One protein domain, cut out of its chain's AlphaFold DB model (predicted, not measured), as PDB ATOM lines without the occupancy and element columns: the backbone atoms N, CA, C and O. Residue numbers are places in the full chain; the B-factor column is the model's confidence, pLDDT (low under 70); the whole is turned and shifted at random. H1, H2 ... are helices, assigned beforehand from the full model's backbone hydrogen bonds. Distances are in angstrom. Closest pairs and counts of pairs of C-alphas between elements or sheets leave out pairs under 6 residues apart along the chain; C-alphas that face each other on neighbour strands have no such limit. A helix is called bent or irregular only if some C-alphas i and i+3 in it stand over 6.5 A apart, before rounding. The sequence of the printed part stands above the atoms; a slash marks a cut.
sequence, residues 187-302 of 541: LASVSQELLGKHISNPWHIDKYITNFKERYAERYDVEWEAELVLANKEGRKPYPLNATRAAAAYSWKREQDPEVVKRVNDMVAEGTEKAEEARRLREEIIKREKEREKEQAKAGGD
ATOM      1  N   LEU A 187     -19.181  41.592  -1.901       30.03
ATOM      2  CA  LEU A 187     -19.694  40.238  -2.206       30.03
ATOM      3  C   LEU A 187     -20.204  39.475  -0.963       30.03
ATOM      4  O   LEU A 187     -21.068  38.609  -1.085       30.03
ATOM      5  N   ALA A 188     -19.706  39.825   0.229       27.94
ATOM      6  CA  ALA A 188     -20.039  39.179   1.508       27.94
ATOM      7  C   ALA A 188     -21.406  39.605   2.088       27.94
ATOM      8  O   ALA A 188     -22.029  38.876   2.858       27.94
ATOM      9  N   SER A 189     -21.905  40.790   1.717       30.19
ATOM     10  CA  SER A 189     -23.183  41.297   2.244       30.19
ATOM     11  C   SER A 189     -24.397  40.562   1.658       30.19
ATOM     12  O   SER A 189     -25.337  40.237   2.384       30.19
ATOM     13  N   VAL A 190     -24.318  40.190   0.377       31.81
ATOM     14  CA  VAL A 190     -25.373  39.485  -0.366       31.81
ATOM     15  C   VAL A 190     -25.589  38.066   0.176       31.81
ATOM     16  O   VAL A 190     -26.719  37.598   0.344       31.81
ATOM     17  N   SER A 191     -24.500  37.353   0.478       32.91
ATOM     18  CA  SER A 191     -24.531  35.973   0.974       32.91
ATOM     19  C   SER A 191     -25.100  35.889   2.391       32.91
ATOM     20  O   SER A 191     -25.964  35.041   2.633       32.91
ATOM     21  N   GLN A 192     -24.699  36.775   3.310       32.47
ATOM     22  CA  GLN A 192     -25.189  36.759   4.694       32.47
ATOM     23  C   GLN A 192     -26.687  37.086   4.810       32.47
ATOM     24  O   GLN A 192     -27.399  36.418   5.568       32.47
ATOM     25  N   GLU A 193     -27.208  38.037   4.026       33.84
ATOM     26  CA  GLU A 193     -28.632  38.402   4.074       33.84
ATOM     27  C   GLU A 193     -29.529  37.342   3.396       33.84
ATOM     28  O   GLU A 193     -30.639  37.050   3.856       33.84
ATOM     29  N   LEU A 194     -29.032  36.669   2.346       35.16
ATOM     30  CA  LEU A 194     -29.788  35.659   1.591       35.16
ATOM     31  C   LEU A 194     -29.723  34.236   2.168       35.16
ATOM     32  O   LEU A 194     -30.647  33.441   1.922       35.16
ATOM     33  N   LEU A 195     -28.665  33.878   2.902       37.41
ATOM     34  CA  LEU A 195     -28.481  32.531   3.465       37.41
ATOM     35  C   LEU A 195     -29.263  32.294   4.767       37.41
ATOM     36  O   LEU A 195     -29.474  31.143   5.146       37.41
ATOM     37  N   GLY A 196     -29.766  33.341   5.425       37.38
ATOM     38  CA  GLY A 196     -30.229  33.220   6.808       37.38
ATOM     39  C   GLY A 196     -31.524  32.431   7.043       37.38
ATOM     40  O   GLY A 196     -31.635  31.727   8.047       37.38
ATOM     41  N   LYS A 197     -32.557  32.540   6.193       41.81
ATOM     42  CA  LYS A 197     -33.882  31.968   6.522       41.81
ATOM     43  C   LYS A 197     -34.605  31.428   5.289       41.81
ATOM     44  O   LYS A 197     -35.054  32.172   4.425       41.81
ATOM     45  N   HIS A 198     -34.756  30.104   5.212       40.03
ATOM     46  CA  HIS A 198     -35.709  29.481   4.290       40.03
ATOM     47  C   HIS A 198     -37.131  29.926   4.651       40.03
ATOM     48  O   HIS A 198     -37.607  29.638   5.753       40.03
ATOM     49  N   ILE A 199     -37.793  30.602   3.714       50.56
ATOM     50  CA  ILE A 199     -39.150  31.122   3.873       50.56
ATOM     51  C   ILE A 199     -40.149  30.065   3.382       50.56
ATOM     52  O   ILE A 199     -40.578  30.051   2.223       50.56
ATOM     53  N   SER A 200     -40.469  29.115   4.260       50.75
ATOM     54  CA  SER A 200     -41.505  28.103   4.028       50.75
ATOM     55  C   SER A 200     -42.858  28.592   4.513       50.75
ATOM     56  O   SER A 200     -42.948  29.160   5.600       50.75
ATOM     57  N   ASN A 201     -43.906  28.257   3.767       54.50
ATOM     58  CA  ASN A 201     -45.264  28.377   4.282       54.50
ATOM     59  C   ASN A 201     -45.413  27.459   5.511       54.50
ATOM     60  O   ASN A 201     -44.888  26.338   5.483       54.50
ATOM     61  N   PRO A 202     -46.086  27.905   6.582       70.25
ATOM     62  CA  PRO A 202     -46.418  27.042   7.710       70.25
ATOM     63  C   PRO A 202     -47.392  25.939   7.283       70.25
ATOM     64  O   PRO A 202     -48.220  26.128   6.394       70.25
ATOM     65  N   TRP A 203     -47.305  24.781   7.933       75.12
ATOM     66  CA  TRP A 203     -48.191  23.649   7.681       75.12
ATOM     67  C   TRP A 203     -49.217  23.555   8.807       75.12
ATOM     68  O   TRP A 203     -48.873  23.754   9.974       75.12
ATOM     69  N   HIS A 204     -50.458  23.195   8.469       82.94
ATOM     70  CA  HIS A 204     -51.537  23.010   9.447       82.94
ATOM     71  C   HIS A 204     -51.122  22.053  10.567       82.94
ATOM     72  O   HIS A 204     -51.285  22.374  11.737       82.94
ATOM     73  N   ILE A 205     -50.488  20.928  10.217       83.25
ATOM     74  CA  ILE A 205     -50.028  19.926  11.187       83.25
ATOM     75  C   ILE A 205     -48.974  20.512  12.136       83.25
ATOM     76  O   ILE A 205     -49.062  20.289  13.335       83.25
ATOM     77  N   ASP A 206     -48.016  21.304  11.651       79.56
ATOM     78  CA  ASP A 206     -46.986  21.897  12.516       79.56
ATOM     79  C   ASP A 206     -47.590  22.938  13.479       79.56
ATOM     80  O   ASP A 206     -47.221  23.002  14.657       79.56
ATOM     81  N   LYS A 207     -48.557  23.735  13.004       85.31
ATOM     82  CA  LYS A 207     -49.305  24.681  13.851       85.31
ATOM     83  C   LYS A 207     -50.188  23.960  14.862       85.31
ATOM     84  O   LYS A 207     -50.252  24.390  16.011       85.31
ATOM     85  N   TYR A 208     -50.795  22.849  14.461       81.44
ATOM     86  CA  TYR A 208     -51.592  21.993  15.326       81.44
ATOM     87  C   TYR A 208     -50.737  21.352  16.429       81.44
ATOM     88  O   TYR A 208     -51.070  21.475  17.604       81.44
ATOM     89  N   ILE A 209     -49.574  20.789  16.072       85.62
ATOM     90  CA  ILE A 209     -48.589  20.232  17.017       85.62
ATOM     91  C   ILE A 209     -48.181  21.272  18.061       85.62
ATOM     92  O   ILE A 209     -48.150  20.993  19.254       85.62
ATOM     93  N   THR A 210     -47.870  22.485  17.609       85.56
ATOM     94  CA  THR A 210     -47.316  23.524  18.485       85.56
ATOM     95  C   THR A 210     -48.344  24.059  19.486       85.56
ATOM     96  O   THR A 210     -47.977  24.397  20.605       85.56
ATOM     97  N   ASN A 211     -49.621  24.148  19.098       87.12
ATOM     98  CA  ASN A 211     -50.633  24.875  19.874       87.12
ATOM     99  C   ASN A 211     -51.669  23.979  20.562       87.12
ATOM    100  O   ASN A 211     -52.342  24.439  21.477       87.12
ATOM    101  N   PHE A 212     -51.808  22.718  20.143       91.56
ATOM    102  CA  PHE A 212     -52.883  21.836  20.604       91.56
ATOM    103  C   PHE A 212     -52.348  20.464  21.021       91.56
ATOM    104  O   PHE A 212     -52.865  19.427  20.606       91.56
ATOM    105  N   LYS A 213     -51.308  20.457  21.868       92.19
ATOM    106  CA  LYS A 213     -50.659  19.230  22.363       92.19
ATOM    107  C   LYS A 213     -51.650  18.226  22.943       92.19
ATOM    108  O   LYS A 213     -51.598  17.045  22.617       92.19
ATOM    109  N   GLU A 214     -52.574  18.707  23.763       93.06
ATOM    110  CA  GLU A 214     -53.529  17.856  24.477       93.06
ATOM    111  C   GLU A 214     -54.478  17.110  23.534       93.06
ATOM    112  O   GLU A 214     -54.894  15.999  23.833       93.06
ATOM    113  N   ARG A 215     -54.732  17.655  22.338       90.31
ATOM    114  CA  ARG A 215     -55.646  17.062  21.352       90.31
ATOM    115  C   ARG A 215     -55.070  15.855  20.613       90.31
ATOM    116  O   ARG A 215     -55.824  15.128  19.978       90.31
ATOM    117  N   TYR A 216     -53.754  15.650  20.642       92.12
ATOM    118  CA  TYR A 216     -53.112  14.478  20.032       92.12
ATOM    119  C   TYR A 216     -52.256  13.670  21.014       92.12
ATOM    120  O   TYR A 216     -51.756  12.609  20.640       92.12
ATOM    121  N   ALA A 217     -52.078  14.146  22.252       90.62
ATOM    122  CA  ALA A 217     -51.244  13.502  23.264       90.62
ATOM    123  C   ALA A 217     -51.702  12.070  23.569       90.62
ATOM    124  O   ALA A 217     -50.874  11.170  23.583       90.62
ATOM    125  N   GLU A 218     -53.009  11.836  23.703       90.12
ATOM    126  CA  GLU A 218     -53.562  10.493  23.951       90.12
ATOM    127  C   GLU A 218     -53.242   9.500  22.828       90.12
ATOM    128  O   GLU A 218     -53.177   8.291  23.038       90.12
ATOM    129  N   ARG A 219     -53.034  10.009  21.609       91.31
ATOM    130  CA  ARG A 219     -52.714   9.185  20.446       91.31
ATOM    131  C   ARG A 219     -51.215   8.969  20.268       91.31
ATOM    132  O   ARG A 219     -50.828   8.070  19.527       91.31
ATOM    133  N   TYR A 220     -50.384   9.768  20.933       92.94
ATOM    134  CA  TYR A 220     -48.937   9.707  20.788       92.94
ATOM    135  C   TYR A 220     -48.389   8.317  21.116       92.94
ATOM    136  O   TYR A 220     -47.625   7.787  20.316       92.94
ATOM    137  N   ASP A 221     -48.819   7.706  22.222       92.69
ATOM    138  CA  ASP A 221     -48.290   6.408  22.664       92.69
ATOM    139  C   ASP A 221     -48.573   5.297  21.641       92.69
ATOM    140  O   ASP A 221     -47.686   4.510  21.309       92.69
ATOM    141  N   VAL A 222     -49.769   5.301  21.041       93.88
ATOM    142  CA  VAL A 222     -50.156   4.345  19.989       93.88
ATOM    143  C   VAL A 222     -49.284   4.504  18.741       93.88
ATOM    144  O   VAL A 222     -48.819   3.521  18.163       93.88
ATOM    145  N   GLU A 223     -49.050   5.742  18.305       93.31
ATOM    146  CA  GLU A 223     -48.214   6.010  17.128       93.31
ATOM    147  C   GLU A 223     -46.722   5.808  17.428       93.31
ATOM    148  O   GLU A 223     -45.947   5.484  16.530       93.31
ATOM    149  N   TRP A 224     -46.309   5.958  18.688       94.75
ATOM    150  CA  TRP A 224     -44.952   5.672  19.136       94.75
ATOM    151  C   TRP A 224     -44.656   4.176  19.083       94.75
ATOM    152  O   TRP A 224     -43.642   3.781  18.512       94.75
ATOM    153  N   GLU A 225     -45.562   3.331  19.574       93.94
ATOM    154  CA  GLU A 225     -45.439   1.876  19.435       93.94
ATOM    155  C   GLU A 225     -45.398   1.444  17.963       93.94
ATOM    156  O   GLU A 225     -44.558   0.626  17.574       93.94
ATOM    157  N   ALA A 226     -46.253   2.030  17.117       91.44
ATOM    158  CA  ALA A 226     -46.237   1.767  15.681       91.44
ATOM    159  C   ALA A 226     -44.899   2.172  15.039       91.44
ATOM    160  O   ALA A 226     -44.333   1.401  14.262       91.44
ATOM    161  N   GLU A 227     -44.361   3.342  15.395       90.62
ATOM    162  CA  GLU A 227     -43.063   3.829  14.923       90.62
ATOM    163  C   GLU A 227     -41.908   2.931  15.384       90.62
ATOM    164  O   GLU A 227     -41.003   2.670  14.595       90.62
ATOM    165  N   LEU A 228     -41.943   2.403  16.613       91.75
ATOM    166  CA  LEU A 228     -40.950   1.438  17.101       91.75
ATOM    167  C   LEU A 228     -40.961   0.147  16.270       91.75
ATOM    168  O   LEU A 228     -39.905  -0.332  15.853       91.75
ATOM    169  N   VAL A 229     -42.144  -0.404  15.983       93.44
ATOM    170  CA  VAL A 229     -42.285  -1.613  15.152       93.44
ATOM    171  C   VAL A 229     -41.785  -1.364  13.728       93.44
ATOM    172  O   VAL A 229     -41.068  -2.193  13.164       93.44
ATOM    173  N   LEU A 230     -42.147  -0.220  13.148       88.25
ATOM    174  CA  LEU A 230     -41.788   0.147  11.781       88.25
ATOM    175  C   LEU A 230     -40.281   0.409  11.658       88.25
ATOM    176  O   LEU A 230     -39.645  -0.095  10.735       88.25
ATOM    177  N   ALA A 231     -39.696   1.094  12.641       83.69
ATOM    178  CA  ALA A 231     -38.263   1.335  12.728       83.69
ATOM    179  C   ALA A 231     -37.458   0.032  12.848       83.69
ATOM    180  O   ALA A 231     -36.485  -0.151  12.116       83.69
ATOM    181  N   ASN A 232     -37.908  -0.907  13.688       91.62
ATOM    182  CA  ASN A 232     -37.288  -2.228  13.818       91.62
ATOM    183  C   ASN A 232     -37.360  -3.030  12.514       91.62
ATOM    184  O   ASN A 232     -36.379  -3.658  12.121       91.62
ATOM    185  N   LYS A 233     -38.503  -2.992  11.817       91.31
ATOM    186  CA  LYS A 233     -38.677  -3.678  10.529       91.31
ATOM    187  C   LYS A 233     -37.764  -3.105   9.440       91.31
ATOM    188  O   LYS A 233     -37.279  -3.852   8.598       91.31
ATOM    189  N   GLU A 234     -37.553  -1.794   9.450       88.38
ATOM    190  CA  GLU A 234     -36.727  -1.081   8.470       88.38
ATOM    191  C   GLU A 234     -35.245  -0.986   8.876       88.38
ATOM    192  O   GLU A 234     -34.450  -0.411   8.138       88.38
ATOM    193  N   GLY A 235     -34.859  -1.525  10.039       87.56
ATOM    194  CA  GLY A 235     -33.487  -1.435  10.550       87.56
ATOM    195  C   GLY A 235     -33.024   0.005  10.811       87.56
ATOM    196  O   GLY A 235     -31.830   0.291  10.734       87.56
ATOM    197  N   ARG A 236     -33.952   0.927  11.091       86.19
ATOM    198  CA  ARG A 236     -33.661   2.347  11.342       86.19
ATOM    199  C   ARG A 236     -33.881   2.718  12.803       86.19
ATOM    200  O   ARG A 236     -34.600   2.049  13.538       86.19
ATOM    201  N   LYS A 237     -33.313   3.852  13.219       78.50
ATOM    202  CA  LYS A 237     -33.606   4.440  14.530       78.50
ATOM    203  C   LYS A 237     -35.034   5.022  14.535       78.50
ATOM    204  O   LYS A 237     -35.406   5.697  13.569       78.50
ATOM    205  N   PRO A 238     -35.843   4.780  15.580       78.06
ATOM    206  CA  PRO A 238     -37.150   5.416  15.726       78.06
ATOM    207  C   PRO A 238     -36.997   6.895  16.104       78.06
ATOM    208  O   PRO A 238     -36.106   7.255  16.881       78.06
ATOM    209  N   TYR A 239     -37.880   7.751  15.584       76.12
ATOM    210  CA  TYR A 239     -37.860   9.188  15.874       76.12
ATOM    211  C   TYR A 239     -39.184   9.651  16.505       76.12
ATOM    212  O   TYR A 239     -40.222   9.578  15.848       76.12
ATOM    213  N   PRO A 240     -39.171  10.212  17.734       79.56
ATOM    214  CA  PRO A 240     -40.380  10.692  18.428       79.56
ATOM    215  C   PRO A 240     -41.206  11.699  17.624       79.56
ATOM    216  O   PRO A 240     -42.432  11.764  17.716       79.56
ATOM    217  N   LEU A 241     -40.531  12.488  16.786       79.56
ATOM    218  CA  LEU A 241     -41.181  13.465  15.923       79.56
ATOM    219  C   LEU A 241     -42.080  12.806  14.864       79.56
ATOM    220  O   LEU A 241     -43.108  13.383  14.517       79.56
ATOM    221  N   ASN A 242     -41.731  11.612  14.373       79.75
ATOM    222  CA  ASN A 242     -42.552  10.884  13.403       79.75
ATOM    223  C   ASN A 242     -43.872  10.446  14.041       79.75
ATOM    224  O   ASN A 242     -44.932  10.726  13.484       79.75
ATOM    225  N   ALA A 243     -43.810   9.871  15.246       81.81
ATOM    226  CA  ALA A 243     -44.992   9.515  16.029       81.81
ATOM    227  C   ALA A 243     -45.842  10.749  16.374       81.81
ATOM    228  O   ALA A 243     -47.054  10.743  16.185       81.81
ATOM    229  N   THR A 244     -45.204  11.856  16.771       83.00
ATOM    230  CA  THR A 244     -45.890  13.135  17.035       83.00
ATOM    231  C   THR A 244     -46.638  13.637  15.800       83.00
ATOM    232  O   THR A 244     -47.803  14.016  15.886       83.00
ATOM    233  N   ARG A 245     -45.988  13.623  14.630       84.00
ATOM    234  CA  ARG A 245     -46.596  14.054  13.366       84.00
ATOM    235  C   ARG A 245     -47.714  13.125  12.918       84.00
ATOM    236  O   ARG A 245     -48.726  13.626  12.442       84.00
ATOM    237  N   ALA A 246     -47.558  11.815  13.083       83.25
ATOM    238  CA  ALA A 246     -48.603  10.843  12.782       83.25
ATOM    239  C   ALA A 246     -49.832  11.051  13.683       83.25
ATOM    240  O   ALA A 246     -50.944  11.204  13.175       83.25
ATOM    241  N   ALA A 247     -49.620  11.178  14.998       89.88
ATOM    242  CA  ALA A 247     -50.677  11.416  15.980       89.88
ATOM    243  C   ALA A 247     -51.409  12.739  15.714       89.88
ATOM    244  O   ALA A 247     -52.641  12.786  15.682       89.88
ATOM    245  N   ALA A 248     -50.659  13.810  15.453       90.00
ATOM    246  CA  ALA A 248     -51.218  15.113  15.130       90.00
ATOM    247  C   ALA A 248     -51.942  15.128  13.779       90.00
ATOM    248  O   ALA A 248     -53.020  15.701  13.688       90.00
ATOM    249  N   ALA A 249     -51.410  14.478  12.740       89.88
ATOM    250  CA  ALA A 249     -52.068  14.388  11.436       89.88
ATOM    251  C   ALA A 249     -53.392  13.617  11.516       89.88
ATOM    252  O   ALA A 249     -54.384  14.015  10.904       89.88
ATOM    253  N   TYR A 250     -53.413  12.527  12.289       92.69
ATOM    254  CA  TYR A 250     -54.623  11.756  12.546       92.69
ATOM    255  C   TYR A 250     -55.676  12.588  13.278       92.69
ATOM    256  O   TYR A 250     -56.832  12.633  12.851       92.69
ATOM    257  N   SER A 251     -55.260  13.261  14.352       93.88
ATOM    258  CA  SER A 251     -56.143  14.070  15.195       93.88
ATOM    259  C   SER A 251     -56.669  15.280  14.426       93.88
ATOM    260  O   SER A 251     -57.873  15.490  14.387       93.88
ATOM    261  N   TRP A 252     -55.807  15.983  13.684       93.81
ATOM    262  CA  TRP A 252     -56.190  17.101  12.820       93.81
ATOM    263  C   TRP A 252     -57.228  16.708  11.763       93.81
ATOM    264  O   TRP A 252     -58.203  17.420  11.556       93.81
ATOM    265  N   LYS A 253     -57.074  15.542  11.119       93.12
ATOM    266  CA  LYS A 253     -58.039  15.051  10.118       93.12
ATOM    267  C   LYS A 253     -59.435  14.792  10.705       93.12
ATOM    268  O   LYS A 253     -60.407  14.732   9.956       93.12
ATOM    269  N   ARG A 254     -59.520  14.575  12.016       93.38
ATOM    270  CA  ARG A 254     -60.753  14.274  12.748       93.38
ATOM    271  C   ARG A 254     -61.189  15.407  13.663       93.38
ATOM    272  O   ARG A 254     -62.162  15.222  14.385       93.38
ATOM    273  N   GLU A 255     -60.484  16.532  13.648       93.69
ATOM    274  CA  GLU A 255     -60.815  17.655  14.504       93.69
ATOM    275  C   GLU A 255     -62.180  18.203  14.084       93.69
ATOM    276  O   GLU A 255     -62.409  18.523  12.915       93.69
ATOM    277  N   GLN A 256     -63.104  18.234  15.040       92.44
ATOM    278  CA  GLN A 256     -64.472  18.719  14.845       92.44
ATOM    279  C   GLN A 256     -64.702  20.040  15.568       92.44
ATOM    280  O   GLN A 256     -65.704  20.700  15.303       92.44
ATOM    281  N   ASP A 257     -63.792  20.428  16.464       94.25
ATOM    282  CA  ASP A 257     -63.879  21.684  17.184       94.25
ATOM    283  C   ASP A 257     -63.667  22.865  16.215       94.25
ATOM    284  O   ASP A 257     -62.555  23.062  15.700       94.25
ATOM    285  N   PRO A 258     -64.717  23.663  15.936       93.06
ATOM    286  CA  PRO A 258     -64.640  24.728  14.946       93.06
ATOM    287  C   PRO A 258     -63.689  25.849  15.379       93.06
ATOM    288  O   PRO A 258     -63.106  26.508  14.517       93.06
ATOM    289  N   GLU A 259     -63.491  26.061  16.683       94.12
ATOM    290  CA  GLU A 259     -62.575  27.086  17.188       94.12
ATOM    291  C   GLU A 259     -61.121  26.683  16.953       94.12
ATOM    292  O   GLU A 259     -60.309  27.508  16.526       94.12
ATOM    293  N   VAL A 260     -60.794  25.402  17.155       91.62
ATOM    294  CA  VAL A 260     -59.457  24.855  16.881       91.62
ATOM    295  C   VAL A 260     -59.161  24.899  15.386       91.62
ATOM    296  O   VAL A 260     -58.112  25.410  14.985       91.62
ATOM    297  N   VAL A 261     -60.093  24.427  14.547       92.75
ATOM    298  CA  VAL A 261     -59.931  24.442  13.084       92.75
ATOM    299  C   VAL A 261     -59.733  25.866  12.578       92.75
ATOM    300  O   VAL A 261     -58.778  26.128  11.843       92.75
ATOM    301  N   LYS A 262     -60.589  26.800  13.009       94.75
ATOM    302  CA  LYS A 262     -60.475  28.213  12.641       94.75
ATOM    303  C   LYS A 262     -59.129  28.785  13.073       94.75
ATOM    304  O   LYS A 262     -58.412  29.332  12.246       94.75
ATOM    305  N   ARG A 263     -58.733  28.585  14.331       92.88
ATOM    306  CA  ARG A 263     -57.478  29.124  14.867       92.88
ATOM    307  C   ARG A 263     -56.247  28.586  14.137       92.88
ATOM    308  O   ARG A 263     -55.312  29.340  13.887       92.88
ATOM    309  N   VAL A 264     -56.219  27.302  13.775       89.69
ATOM    310  CA  VAL A 264     -55.116  26.730  12.981       89.69
ATOM    311  C   VAL A 264     -55.081  27.321  11.578       89.69
ATOM    312  O   VAL A 264     -53.998  27.675  11.116       89.69
ATOM    313  N   ASN A 265     -56.234  27.461  10.923       91.31
ATOM    314  CA  ASN A 265     -56.320  28.070   9.598       91.31
ATOM    315  C   ASN A 265     -55.860  29.534   9.627       91.31
ATOM    316  O   ASN A 265     -55.047  29.917   8.790       91.31
ATOM    317  N   ASP A 266     -56.284  30.310  10.628       92.00
ATOM    318  CA  ASP A 266     -55.868  31.704  10.817       92.00
ATOM    319  C   ASP A 266     -54.343  31.799  11.027       92.00
ATOM    320  O   ASP A 266     -53.665  32.586  10.370       92.00
ATOM    321  N   MET A 267     -53.761  30.926  11.860       83.88
ATOM    322  CA  MET A 267     -52.305  30.871  12.076       83.88
ATOM    323  C   MET A 267     -51.513  30.441  10.834       83.88
ATOM    324  O   MET A 267     -50.339  30.804  10.684       83.88
ATOM    325  N   VAL A 268     -52.098  29.595   9.982       80.19
ATOM    326  CA  VAL A 268     -51.490  29.223   8.702       80.19
ATOM    327  C   VAL A 268     -51.566  30.401   7.743       80.19
ATOM    328  O   VAL A 268     -50.531  30.730   7.174       80.19
ATOM    329  N   ALA A 269     -52.724  31.060   7.637       83.44
ATOM    330  CA  ALA A 269     -52.950  32.230   6.792       83.44
ATOM    331  C   ALA A 269     -51.984  33.379   7.132       83.44
ATOM    332  O   ALA A 269     -51.240  33.836   6.263       83.44
ATOM    333  N   GLU A 270     -51.898  33.755   8.411       80.38
ATOM    334  CA  GLU A 270     -50.977  34.791   8.899       80.38
ATOM    335  C   GLU A 270     -49.514  34.425   8.606       80.38
ATOM    336  O   GLU A 270     -48.703  35.249   8.182       80.38
ATOM    337  N   GLY A 271     -49.140  33.159   8.812       70.38
ATOM    338  CA  GLY A 271     -47.776  32.728   8.533       70.38
ATOM    339  C   GLY A 271     -47.473  32.592   7.035       70.38
ATOM    340  O   GLY A 271     -46.309  32.730   6.660       70.38
ATOM    341  N   THR A 272     -48.467  32.342   6.177       71.81
ATOM    342  CA  THR A 272     -48.307  32.428   4.716       71.81
ATOM    343  C   THR A 272     -48.115  33.863   4.254       71.81
ATOM    344  O   THR A 272     -47.220  34.090   3.448       71.81
ATOM    345  N   GLU A 273     -48.866  34.816   4.805       77.12
ATOM    346  CA  GLU A 273     -48.718  36.242   4.495       77.12
ATOM    347  C   GLU A 273     -47.324  36.743   4.890       77.12
ATOM    348  O   GLU A 273     -46.577  37.235   4.048       77.12
ATOM    349  N   LYS A 274     -46.880  36.461   6.123       70.12
ATOM    350  CA  LYS A 274     -45.513  36.778   6.579       70.12
ATOM    351  C   LYS A 274     -44.430  36.118   5.723       70.12
ATOM    352  O   LYS A 274     -43.354  36.682   5.515       70.12
ATOM    353  N   ALA A 275     -44.677  34.898   5.244       64.94
ATOM    354  CA  ALA A 275     -43.761  34.217   4.336       64.94
ATOM    355  C   ALA A 275     -43.733  34.887   2.952       64.94
ATOM    356  O   ALA A 275     -42.683  34.967   2.321       64.94
ATOM    357  N   GLU A 276     -44.858  35.387   2.463       70.50
ATOM    358  CA  GLU A 276     -44.922  36.108   1.197       70.50
ATOM    359  C   GLU A 276     -44.250  37.482   1.285       70.50
ATOM    360  O   GLU A 276     -43.412  37.798   0.441       70.50
ATOM    361  N   GLU A 277     -44.488  38.239   2.358       68.12
ATOM    362  CA  GLU A 277     -43.790  39.500   2.639       68.12
ATOM    363  C   GLU A 277     -42.274  39.306   2.697       68.12
ATOM    364  O   GLU A 277     -41.516  40.029   2.048       68.12
ATOM    365  N   ALA A 278     -41.813  38.279   3.415       63.34
ATOM    366  CA  ALA A 278     -40.393  37.968   3.491       63.34
ATOM    367  C   ALA A 278     -39.811  37.568   2.122       63.34
ATOM    368  O   ALA A 278     -38.656  37.887   1.835       63.34
ATOM    369  N   ARG A 279     -40.580  36.881   1.260       65.75
ATOM    370  CA  ARG A 279     -40.142  36.569  -0.115       65.75
ATOM    371  C   ARG A 279     -40.037  37.834  -0.950       65.75
ATOM    372  O   ARG A 279     -39.029  38.012  -1.626       65.75
ATOM    373  N   ARG A 280     -41.021  38.725  -0.848       71.88
ATOM    374  CA  ARG A 280     -41.040  39.997  -1.571       71.88
ATOM    375  C   ARG A 280     -39.872  40.896  -1.170       71.88
ATOM    376  O   ARG A 280     -39.143  41.363  -2.036       71.88
ATOM    377  N   LEU A 281     -39.631  41.064   0.132       68.88
ATOM    378  CA  LEU A 281     -38.474  41.812   0.641       68.88
ATOM    379  C   LEU A 281     -37.158  41.216   0.135       68.88
ATOM    380  O   LEU A 281     -36.264  41.943  -0.290       68.88
ATOM    381  N   ARG A 282     -37.055  39.884   0.119       60.75
ATOM    382  CA  ARG A 282     -35.881  39.189  -0.408       60.75
ATOM    383  C   ARG A 282     -35.673  39.452  -1.901       60.75
ATOM    384  O   ARG A 282     -34.544  39.673  -2.322       60.75
ATOM    385  N   GLU A 283     -36.732  39.415  -2.701       68.00
ATOM    386  CA  GLU A 283     -36.661  39.727  -4.132       68.00
ATOM    387  C   GLU A 283     -36.254  41.185  -4.378       68.00
ATOM    388  O   GLU A 283     -35.439  41.450  -5.263       68.00
ATOM    389  N   GLU A 284     -36.752  42.122  -3.567       68.44
ATOM    390  CA  GLU A 284     -36.356  43.530  -3.629       68.44
ATOM    391  C   GLU A 284     -34.876  43.739  -3.286       68.44
ATOM    392  O   GLU A 284     -34.199  44.490  -3.988       68.44
ATOM    393  N   ILE A 285     -34.357  43.058  -2.259       62.47
ATOM    394  CA  ILE A 285     -32.931  43.099  -1.895       62.47
ATOM    395  C   ILE A 285     -32.077  42.587  -3.060       62.47
ATOM    396  O   ILE A 285     -31.219  43.323  -3.548       62.47
ATOM    397  N   ILE A 286     -32.397  41.401  -3.597       60.62
ATOM    398  CA  ILE A 286     -31.685  40.814  -4.747       60.62
ATOM    399  C   ILE A 286     -31.699  41.770  -5.942       60.62
ATOM    400  O   ILE A 286     -30.702  41.917  -6.648       60.62
ATOM    401  N   LYS A 287     -32.842  42.409  -6.210       71.69
ATOM    402  CA  LYS A 287     -32.967  43.348  -7.325       71.69
ATOM    403  C   LYS A 287     -32.067  44.572  -7.129       71.69
ATOM    404  O   LYS A 287     -31.334  44.915  -8.054       71.69
ATOM    405  N   ARG A 288     -32.085  45.192  -5.942       63.69
ATOM    406  CA  ARG A 288     -31.237  46.356  -5.615       63.69
ATOM    407  C   ARG A 288     -29.748  46.018  -5.667       63.69
ATOM    408  O   ARG A 288     -28.941  46.861  -6.043       63.69
ATOM    409  N   GLU A 289     -29.368  44.805  -5.285       59.16
ATOM    410  CA  GLU A 289     -27.979  44.338  -5.371       59.16
ATOM    411  C   GLU A 289     -27.541  44.138  -6.818       59.16
ATOM    412  O   GLU A 289     -26.525  44.696  -7.219       59.16
ATOM    413  N   LYS A 290     -28.355  43.472  -7.646       62.47
ATOM    414  CA  LYS A 290     -28.085  43.333  -9.088       62.47
ATOM    415  C   LYS A 290     -27.973  44.686  -9.799       62.47
ATOM    416  O   LYS A 290     -27.242  44.808 -10.779       62.47
ATOM    417  N   GLU A 291     -28.731  45.693  -9.367       67.00
ATOM    418  CA  GLU A 291     -28.627  47.061  -9.892       67.00
ATOM    419  C   GLU A 291     -27.312  47.728  -9.462       67.00
ATOM    420  O   GLU A 291     -26.593  48.231 -10.326       67.00
ATOM    421  N   ARG A 292     -26.928  47.622  -8.180       60.44
ATOM    422  CA  ARG A 292     -25.627  48.103  -7.679       60.44
ATOM    423  C   ARG A 292     -24.438  47.432  -8.371       60.44
ATOM    424  O   ARG A 292     -23.491  48.115  -8.746       60.44
ATOM    425  N   GLU A 293     -24.497  46.124  -8.602       57.66
ATOM    426  CA  GLU A 293     -23.457  45.380  -9.326       57.66
ATOM    427  C   GLU A 293     -23.327  45.852 -10.778       57.66
ATOM    428  O   GLU A 293     -22.220  46.042 -11.276       57.66
ATOM    429  N   LYS A 294     -24.448  46.101 -11.469       64.12
ATOM    430  CA  LYS A 294     -24.427  46.649 -12.834       64.12
ATOM    431  C   LYS A 294     -23.828  48.052 -12.886       64.12
ATOM    432  O   LYS A 294     -23.175  48.385 -13.871       64.12
ATOM    433  N   GLU A 295     -24.072  48.877 -11.874       61.94
ATOM    434  CA  GLU A 295     -23.480  50.213 -11.773       61.94
ATOM    435  C   GLU A 295     -21.975  50.146 -11.481       61.94
ATOM    436  O   GLU A 295     -21.205  50.845 -12.137       61.94
ATOM    437  N   GLN A 296     -21.534  49.247 -10.597       55.56
ATOM    438  CA  GLN A 296     -20.110  49.030 -10.302       55.56
ATOM    439  C   GLN A 296     -19.346  48.413 -11.484       55.56
ATOM    440  O   GLN A 296     -18.237  48.843 -11.790       55.56
ATOM    441  N   ALA A 297     -19.955  47.475 -12.214       53.75
ATOM    442  CA  ALA A 297     -19.373  46.902 -13.428       53.75
ATOM    443  C   ALA A 297     -19.233  47.942 -14.554       53.75
ATOM    444  O   ALA A 297     -18.255  47.935 -15.296       53.75
ATOM    445  N   LYS A 298     -20.183  48.881 -14.668       58.03
ATOM    446  CA  LYS A 298     -20.070  50.025 -15.590       58.03
ATOM    447  C   LYS A 298     -19.002  51.034 -15.162       58.03
ATOM    448  O   LYS A 298     -18.482  51.740 -16.018       58.03
ATOM    449  N   ALA A 299     -18.675  51.097 -13.871       54.41
ATOM    450  CA  ALA A 299     -17.640  51.965 -13.317       54.41
ATOM    451  C   ALA A 299     -16.212  51.388 -13.438       54.41
ATOM    452  O   ALA A 299     -15.286  51.956 -12.865       54.41
ATOM    453  N   GLY A 300     -16.022  50.290 -14.181       45.31
ATOM    454  CA  GLY A 300     -14.708  49.673 -14.389       45.31
ATOM    455  C   GLY A 300     -14.209  48.854 -13.199       45.31
ATOM    456  O   GLY A 300     -13.003  48.742 -13.022       45.31
ATOM    457  N   GLY A 301     -15.116  48.319 -12.369       44.72
ATOM    458  CA  GLY A 301     -14.750  47.470 -11.234       44.72
ATOM    459  C   GLY A 301     -13.932  46.248 -11.662       44.72
ATOM    460  O   GLY A 301     -14.337  45.529 -12.578       44.72
ATOM    461  N   ASP A 302     -12.794  46.053 -10.993       47.53
ATOM    462  CA  ASP A 302     -11.839  44.967 -11.222       47.53
ATOM    463  C   ASP A 302     -12.500  43.576 -11.185       47.53
ATOM    464  O   ASP A 302     -13.492  43.348 -10.484       47.53
TER     465      ASP A 302
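AT A GLANCE: This is residues 187 to 302 of the 541 residues of an uncharacterized protein of Sphaerobolus stellatus (strain SS14) (UniProt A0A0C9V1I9). A long helical arm, H5, meets a small head of H2, H3 and H4 near its beginning, making an L; H1 lies beside the arm farther out. The printed part has 116 residues, with five named helices in the order H1 to H5 along the chain and no named strand; its class is all helix, with 91 of the 116 residues in the named helices, and it is extended, with a radius of gyration of the C-alphas of 22.0 A and spans of 67 by 41 by 15 A.

IN THESE COORDINATES: H1, residues 188 to 195, begins at C-alpha 188 (-20.039, 39.179, 1.508). H2 is residues 204 to 211. H3, residues 214 to 233, 29.6 A long, has a kink of 44 degrees near residue 221 and is irregular: C-alphas 215 and 218 are 7.4 A apart. H4, residues 240 to 253, is 20.0 A long. H5, residues 258 to 298, 59.7 A long, ends at C-alpha 298 (-20.070, 50.025, -15.590).

HOW THE PARTS SIT: H1 only just touches H5, with 3 pairs of C-alphas within 8 A, the closest Leu 194 and Arg 282. H2 touches residues 264 to 268 of H5 alone, closest C-alphas Lys 207 and Val 264, 6.2 A. H3 touches H4 at a steep tilt of 52 degrees, closest C-alphas Glu 223 and Ala 243, 4.9 A. Every O i to N i+4 pair is within hydrogen-bond range in H1, H2, H4 and H5, and 12 of 16 in H3.

THE WHOLE: The printed part has no cut and no long link. Residues 294 to 300 stand free. Confidence is under 70 in 40 residues, among them 187 to 201 and 288 to 302.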